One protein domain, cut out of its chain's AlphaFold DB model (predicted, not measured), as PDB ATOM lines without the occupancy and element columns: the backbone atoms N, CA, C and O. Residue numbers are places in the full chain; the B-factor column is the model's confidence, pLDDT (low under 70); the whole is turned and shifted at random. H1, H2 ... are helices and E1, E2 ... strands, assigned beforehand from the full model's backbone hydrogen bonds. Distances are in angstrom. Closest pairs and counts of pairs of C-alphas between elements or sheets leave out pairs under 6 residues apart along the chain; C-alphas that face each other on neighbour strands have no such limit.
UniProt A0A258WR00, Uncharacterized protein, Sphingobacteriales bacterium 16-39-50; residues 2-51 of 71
ATOM      1  N   ILE A   2     -26.388 -43.521   1.595       53.25
ATOM      2  CA  ILE A   2     -26.225 -43.295   0.154       53.25
ATOM      3  C   ILE A   2     -24.895 -43.944  -0.237       53.25
ATOM      4  O   ILE A   2     -23.834 -43.380   0.014       53.25
ATOM      5  N   ASP A   3     -24.960 -45.164  -0.770       70.12
ATOM      6  CA  ASP A   3     -23.794 -45.859  -1.320       70.12
ATOM      7  C   ASP A   3     -23.172 -45.008  -2.439       70.12
ATOM      8  O   ASP A   3     -23.878 -44.513  -3.315       70.12
ATOM      9  N   GLY A   4     -21.845 -44.849  -2.431       70.12
ATOM     10  CA  GLY A   4     -21.117 -44.132  -3.487       70.12
ATOM     11  C   GLY A   4     -20.761 -42.672  -3.187       70.12
ATOM     12  O   GLY A   4     -20.173 -42.023  -4.048       70.12
ATOM     13  N   ILE A   5     -21.051 -42.160  -1.983       79.75
ATOM     14  CA  ILE A   5     -20.520 -40.878  -1.486       79.75
ATOM     15  C   ILE A   5     -19.556 -41.155  -0.335       79.75
ATOM     16  O   ILE A   5     -19.966 -41.665   0.704       79.75
ATOM     17  N   ASN A   6     -18.287 -40.779  -0.500       80.94
ATOM     18  CA  ASN A   6     -17.276 -40.884   0.550       80.94
ATOM     19  C   ASN A   6     -16.759 -39.497   0.933       80.94
ATOM     20  O   ASN A   6     -16.389 -38.708   0.065       80.94
ATOM     21  N   PHE A   7     -16.696 -39.218   2.232       81.25
ATOM     22  CA  PHE A   7     -16.132 -37.979   2.766       81.25
ATOM     23  C   PHE A   7     -14.689 -38.215   3.205       81.25
ATOM     24  O   PHE A   7     -14.393 -39.195   3.883       81.25
ATOM     25  N   ILE A   8     -13.798 -37.301   2.831       79.31
ATOM     26  CA  ILE A   8     -12.441 -37.235   3.375       79.31
ATOM     27  C   ILE A   8     -12.454 -36.189   4.484       79.31
ATOM     28  O   ILE A   8     -12.727 -35.017   4.211       79.31
ATOM     29  N   THR A   9     -12.161 -36.599   5.715       81.31
ATOM     30  CA  THR A   9     -12.117 -35.718   6.891       81.31
ATOM     31  C   THR A   9     -10.687 -35.452   7.347       81.31
ATOM     32  O   THR A   9      -9.806 -36.289   7.157       81.31
ATOM     33  N   ASP A  10     -10.460 -34.301   7.979       78.94
ATOM     34  CA  ASP A  10      -9.240 -34.073   8.760       78.94
ATOM     35  C   ASP A  10      -9.300 -34.753  10.139       78.94
ATOM     36  O   ASP A  10     -10.307 -35.347  10.529       78.94
ATOM     37  N   GLU A  11      -8.207 -34.647  10.892       83.88
ATOM     38  CA  GLU A  11      -8.070 -35.198  12.247       83.88
ATOM     39  C   GLU A  11      -9.064 -34.596  13.253       83.88
ATOM     40  O   GLU A  11      -9.326 -35.178  14.301       83.88
ATOM     41  N   SER A  12      -9.638 -33.432  12.936       79.19
ATOM     42  CA  SER A  12     -10.669 -32.768  13.736       79.19
ATOM     43  C   SER A  12     -12.092 -33.151  13.305       79.19
ATOM     44  O   SER A  12     -13.054 -32.629  13.865       79.19
ATOM     45  N   GLY A  13     -12.238 -34.048  12.322       73.94
ATOM     46  CA  GLY A  13     -13.525 -34.508  11.802       73.94
ATOM     47  C   GLY A  13     -14.182 -33.556  10.801       73.94
ATOM     48  O   GLY A  13     -15.341 -33.762  10.448       73.94
ATOM     49  N   ASN A  14     -13.478 -32.526  10.317       76.00
ATOM     50  CA  ASN A  14     -14.035 -31.610   9.324       76.00
ATOM     51  C   ASN A  14     -13.879 -32.187   7.916       76.00
ATOM     52  O   ASN A  14     -12.781 -32.582   7.516       76.00
ATOM     53  N   ASN A  15     -14.956 -32.160   7.133       74.75
ATOM     54  CA  ASN A  15     -14.936 -32.584   5.734       74.75
ATOM     55  C   ASN A  15     -14.013 -31.673   4.903       74.75
ATOM     56  O   ASN A  15     -14.206 -30.458   4.859       74.75
ATOM     57  N   LYS A  16     -13.022 -32.259   4.227       75.75
ATOM     58  CA  LYS A  16     -12.104 -31.575   3.297       75.75
ATOM     59  C   LYS A  16     -12.435 -31.840   1.839       75.75
ATOM     60  O   LYS A  16     -12.219 -30.971   1.002       75.75
ATOM     61  N   ALA A  17     -12.924 -33.036   1.531       74.44
ATOM     62  CA  ALA A  17     -13.255 -33.427   0.169       74.44
ATOM     63  C   ALA A  17     -14.367 -34.477   0.144       74.44
ATOM     64  O   ALA A  17     -14.640 -35.146   1.142       74.44
ATOM     65  N   ILE A  18     -14.983 -34.622  -1.026       79.31
ATOM     66  CA  ILE A  18     -16.006 -35.625  -1.308       79.31
ATOM     67  C   ILE A  18     -15.552 -36.417  -2.535       79.31
ATOM     68  O   ILE A  18     -15.186 -35.831  -3.552       79.31
ATOM     69  N   ILE A  19     -15.584 -37.745  -2.443       81.62
ATOM     70  CA  ILE A  19     -15.399 -38.660  -3.570       81.62
ATOM     71  C   ILE A  19     -16.766 -39.221  -3.949       81.62
ATOM     72  O   ILE A  19     -17.497 -39.726  -3.094       81.62
ATOM     73  N   LEU A  20     -17.084 -39.153  -5.240       82.69
ATOM     74  CA  LEU A  20     -18.350 -39.606  -5.803       82.69
ATOM     75  C   LEU A  20     -18.116 -40.759  -6.778       82.69
ATOM     76  O   LEU A  20     -17.368 -40.617  -7.746       82.69
ATOM     77  N   ASP A  21     -18.787 -41.883  -6.549       84.62
ATOM     78  CA  ASP A  21     -18.784 -43.016  -7.469       84.62
ATOM     79  C   ASP A  21     -19.869 -42.837  -8.541       84.62
ATOM     80  O   ASP A  21     -21.042 -43.186  -8.374       84.62
ATOM     81  N   LEU A  22     -19.445 -42.317  -9.693       79.56
ATOM     82  CA  LEU A  22     -20.321 -42.100 -10.843       79.56
ATOM     83  C   LEU A  22     -20.875 -43.409 -11.433       79.56
ATOM     84  O   LEU A  22     -21.954 -43.408 -12.030       79.56
ATOM     85  N   VAL A  23     -20.172 -44.536 -11.269       83.88
ATOM     86  CA  VAL A  23     -20.649 -45.848 -11.732       83.88
ATOM     87  C   VAL A  23     -21.805 -46.310 -10.856       83.88
ATOM     88  O   VAL A  23     -22.797 -46.829 -11.378       83.88
ATOM     89  N   ARG A  24     -21.713 -46.094  -9.540       83.50
ATOM     90  CA  ARG A  24     -22.816 -46.383  -8.623       83.50
ATOM     91  C   ARG A  24     -24.024 -45.492  -8.900       83.50
ATOM     92  O   ARG A  24     -25.119 -46.014  -9.069       83.50
ATOM     93  N   PHE A  25     -23.819 -44.192  -9.080       82.62
ATOM     94  CA  PHE A  25     -24.894 -43.260  -9.434       82.62
ATOM     95  C   PHE A  25     -25.614 -43.636 -10.725       82.62
ATOM     96  O   PHE A  25     -26.842 -43.610 -10.777       82.62
ATOM     97  N   LYS A  26     -24.872 -44.096 -11.738       80.94
ATOM     98  CA  LYS A  26     -25.469 -44.628 -12.964       80.94
ATOM     99  C   LYS A  26     -26.331 -45.870 -12.707       80.94
ATOM    100  O   LYS A  26     -27.400 -45.982 -13.305       80.94
ATOM    101  N   LYS A  27     -25.888 -46.799 -11.849       84.38
ATOM    102  CA  LYS A  27     -26.676 -47.989 -11.464       84.38
ATOM    103  C   LYS A  27     -27.953 -47.609 -10.715       84.38
ATOM    104  O   LYS A  27     -28.984 -48.231 -10.942       84.38
ATOM    105  N   ASP A  28     -27.883 -46.559  -9.906       83.00
ATOM    106  CA  ASP A  28     -29.005 -46.044  -9.119       83.00
ATOM    107  C   ASP A  28     -29.920 -45.106  -9.940       83.00
ATOM    108  O   ASP A  28     -30.871 -44.530  -9.415       83.00
ATOM    109  N   GLY A  29     -29.660 -44.955 -11.247       83.12
ATOM    110  CA  GLY A  29     -30.471 -44.148 -12.162       83.12
ATOM    111  C   GLY A  29     -30.304 -42.636 -11.987       83.12
ATOM    112  O   GLY A  29     -31.079 -41.858 -12.548       83.12
ATOM    113  N   VAL A  30     -29.294 -42.203 -11.232       81.31
ATOM    114  CA  VAL A  30     -28.981 -40.791 -11.020       81.31
ATOM    115  C   VAL A  30     -28.296 -40.246 -12.269       81.31
ATOM    116  O   VAL A  30     -27.277 -40.767 -12.729       81.31
ATOM    117  N   LYS A  31     -28.866 -39.179 -12.834       78.75
ATOM    118  CA  LYS A  31     -28.294 -38.500 -13.998       78.75
ATOM    119  C   LYS A  31     -27.095 -37.658 -13.573       78.75
ATOM    120  O   LYS A  31     -27.145 -36.943 -12.573       78.75
ATOM    121  N   ASP A  32     -26.052 -37.699 -14.386       68.69
ATOM    122  CA  ASP A  32     -24.860 -36.851 -14.310       68.69
ATOM    123  C   ASP A  32     -25.188 -35.367 -14.089       68.69
ATOM    124  O   ASP A  32     -24.622 -34.731 -13.201       68.69
ATOM    125  N   LYS A  33     -26.169 -34.834 -14.823       72.50
ATOM    126  CA  LYS A  33     -26.630 -33.449 -14.688       72.50
ATOM    127  C   LYS A  33     -27.127 -33.123 -13.277       72.50
ATOM    128  O   LYS A  33     -26.801 -32.065 -12.757       72.50
ATOM    129  N   THR A  34     -27.853 -34.039 -12.638       73.88
ATOM    130  CA  THR A  34     -28.368 -33.856 -11.273       73.88
ATOM    131  C   THR A  34     -27.237 -33.825 -10.247       73.88
ATOM    132  O   THR A  34     -27.273 -33.030  -9.312       73.88
ATOM    133  N   VAL A  35     -26.205 -34.651 -10.439       73.88
ATOM    134  CA  VAL A  35     -25.004 -34.646  -9.589       73.88
ATOM    135  C   VAL A  35     -24.245 -33.330  -9.757       73.88
ATOM    136  O   VAL A  35     -23.891 -32.695  -8.769       73.88
ATOM    137  N   LEU A  36     -24.043 -32.884 -10.998       71.56
ATOM    138  CA  LEU A  36     -23.356 -31.627 -11.294       71.56
ATOM    139  C   LEU A  36     -24.120 -30.410 -10.757       71.56
ATOM    140  O   LEU A  36     -23.505 -29.542 -10.153       71.56
ATOM    141  N   GLU A  37     -25.444 -30.357 -10.903       73.81
ATOM    142  CA  GLU A  37     -26.283 -29.283 -10.348       73.81
ATOM    143  C   GLU A  37     -26.223 -29.234  -8.814       73.81
ATOM    144  O   GLU A  37     -26.104 -28.155  -8.235       73.81
ATOM    145  N   ALA A  38     -26.238 -30.392  -8.146       72.69
ATOM    146  CA  ALA A  38     -26.075 -30.460  -6.694       72.69
ATOM    147  C   ALA A  38     -24.679 -29.988  -6.242       72.69
ATOM    148  O   ALA A  38     -24.551 -29.342  -5.202       72.69
ATOM    149  N   LEU A  39     -23.640 -30.270  -7.036       73.88
ATOM    150  CA  LEU A  39     -22.261 -29.858  -6.762       73.88
ATOM    151  C   LEU A  39     -21.962 -28.402  -7.119       73.88
ATOM    152  O   LEU A  39     -21.093 -27.804  -6.494       73.88
ATOM    153  N   VAL A  40     -22.668 -27.803  -8.078       72.69
ATOM    154  CA  VAL A  40     -22.538 -26.368  -8.392       72.69
ATOM    155  C   VAL A  40     -22.815 -25.522  -7.149       72.69
ATOM    156  O   VAL A  40     -22.106 -24.555  -6.881       72.69
ATOM    157  N   ASN A  41     -23.781 -25.945  -6.334       68.94
ATOM    158  CA  ASN A  41     -24.106 -25.282  -5.076       68.94
ATOM    159  C   ASN A  41     -23.188 -25.700  -3.918       68.94
ATOM    160  O   ASN A  41     -23.312 -25.150  -2.828       68.94
ATOM    161  N   LEU A  42     -22.262 -26.647  -4.113       71.19
ATOM    162  CA  LEU A  42     -21.370 -27.113  -3.051       71.19
ATOM    163  C   LEU A  42     -20.451 -25.993  -2.571       71.19
ATOM    164  O   LEU A  42     -20.268 -25.859  -1.369       71.19
ATOM    165  N   GLN A  43     -19.926 -25.164  -3.478       66.19
ATOM    166  CA  GLN A  43     -19.101 -24.023  -3.081       66.19
ATOM    167  C   GLN A  43     -19.913 -23.041  -2.232       66.19
ATOM    168  O   GLN A  43     -19.473 -22.681  -1.152       66.19
ATOM    169  N   GLN A  44     -21.146 -22.714  -2.637       66.62
ATOM    170  CA  GLN A  44     -22.043 -21.885  -1.823       66.62
ATOM    171  C   GLN A  44     -22.380 -22.530  -0.476       66.62
ATOM    172  O   GLN A  44     -22.462 -21.835   0.527       66.62
ATOM    173  N   LEU A  45     -22.580 -23.848  -0.423       63.28
ATOM    174  CA  LEU A  45     -22.815 -24.563   0.830       63.28
ATOM    175  C   LEU A  45     -21.571 -24.564   1.723       63.28
ATOM    176  O   LEU A  45     -21.730 -24.441   2.927       63.28
ATOM    177  N   ILE A  46     -20.361 -24.654   1.165       63.56
ATOM    178  CA  ILE A  46     -19.092 -24.525   1.898       63.56
ATOM    179  C   ILE A  46     -18.911 -23.090   2.408       63.56
ATOM    180  O   ILE A  46     -18.587 -22.895   3.577       63.56
ATOM    181  N   ASP A  47     -19.176 -22.098   1.561       64.81
ATOM    182  CA  ASP A  47     -19.068 -20.672   1.884       64.81
ATOM    183  C   ASP A  47     -20.110 -20.251   2.937       64.81
ATOM    184  O   ASP A  47     -19.829 -19.442   3.815       64.81
ATOM    185  N   ASN A  48     -21.309 -20.839   2.898       64.69
ATOM    186  CA  ASN A  48     -22.352 -20.634   3.905       64.69
ATOM    187  C   ASN A  48     -22.142 -21.501   5.156       64.69
ATOM    188  O   ASN A  48     -22.647 -21.164   6.224       64.69
ATOM    189  N   ALA A  49     -21.402 -22.607   5.041       62.19
ATOM    190  CA  ALA A  49     -20.977 -23.441   6.162       62.19
ATOM    191  C   ALA A  49     -19.721 -22.897   6.850       62.19
ATOM    192  O   ALA A  49     -19.146 -23.601   7.684       62.19
ATOM    193  N   VAL A  50     -19.291 -21.665   6.529       53.03
ATOM    194  CA  VAL A  50     -18.296 -20.923   7.306       53.03
ATOM    195  C   VAL A  50     -18.786 -20.871   8.747       53.03
ATOM    196  O   VAL A  50     -19.643 -20.070   9.104       53.03
ATOM    197  N   VAL A  51     -18.240 -21.827   9.503       56.34
ATOM    198  CA  VAL A  51     -18.046 -21.938  10.944       56.34
ATOM    199  C   VAL A  51     -19.017 -21.049  11.697       56.34
ATOM    200  O   VAL A  51     -18.802 -19.837  11.704       56.34
TER     201      VAL A  51
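What this domain is: This is residues 2 to 51 of the 71 residues of an uncharacterized protein of Sphingobacteriales bacterium 16-39-50 (UniProt A0A258WR00). The model is an open, flat U: the two-stranded hairpin E1-E2 makes one side, the short helix H1 lies at the bend, and H2 and H3, one after the other in a row, make the other side. The two sides are separated by a gap, and residues 36 to 45 stand free. The 50 printed residues hold two strands and three helices in the order E1, E2, H1, H2, H3, a mixed class of helices and strands, with one antiparallel sheet E1 - E2. The whole is loose, with a radius of gyration of the C-alphas of 12.5 A and spans of 34 by 22 by 12 A.

How they stand to each other: E1, residues 5 to 9, and E2, residues 15 to 20, form a hairpin, antiparallel at 156 degrees between their directions. N 6 and O 19 are 2.9 A apart and N 19 and O 6 are 2.8 A apart, both within hydrogen-bond range. The C-alphas of Phe 7 and Ile 18 face each other at 4.7 A. H1, residues 22 to 27, is apart from E1. H2, residues 32 to 40, is close to H1 but not clearly touching; their closest C-alphas, those of Leu 22 and Asp 32, are 7.8 A apart. These two helices run opposite ways at a steep tilt of 46 degrees. H3, residues 42 to 48, and H2 meet only through their link. H2 and H3 are both apart from E1 and E2. In H1, H2 and H3 every O i to N i+4 pair is within hydrogen-bond range.

Where its parts are: E1 begins at C-alpha 5 (-20.520, -40.878, -1.486) and is 12.9 A long; E2 is 13.9 A long. H1 is 8.7 A long, and H2 is 12.3 A long from C-alpha 32 at (-24.860, -36.851, -14.310). H3 is 9.6 A long and ends at C-alpha 48 (-22.352, -20.634, 3.905).

The domain as a whole: The two C-alphas farthest apart, those of Lys 27 and Val 51, are 35.4 A apart. The printed part has no cut, and the four links between named elements are tight. Mean pLDDT of the printed part is 74.3; it is under 70 at residues 2, 32, 41 and 43 to 51.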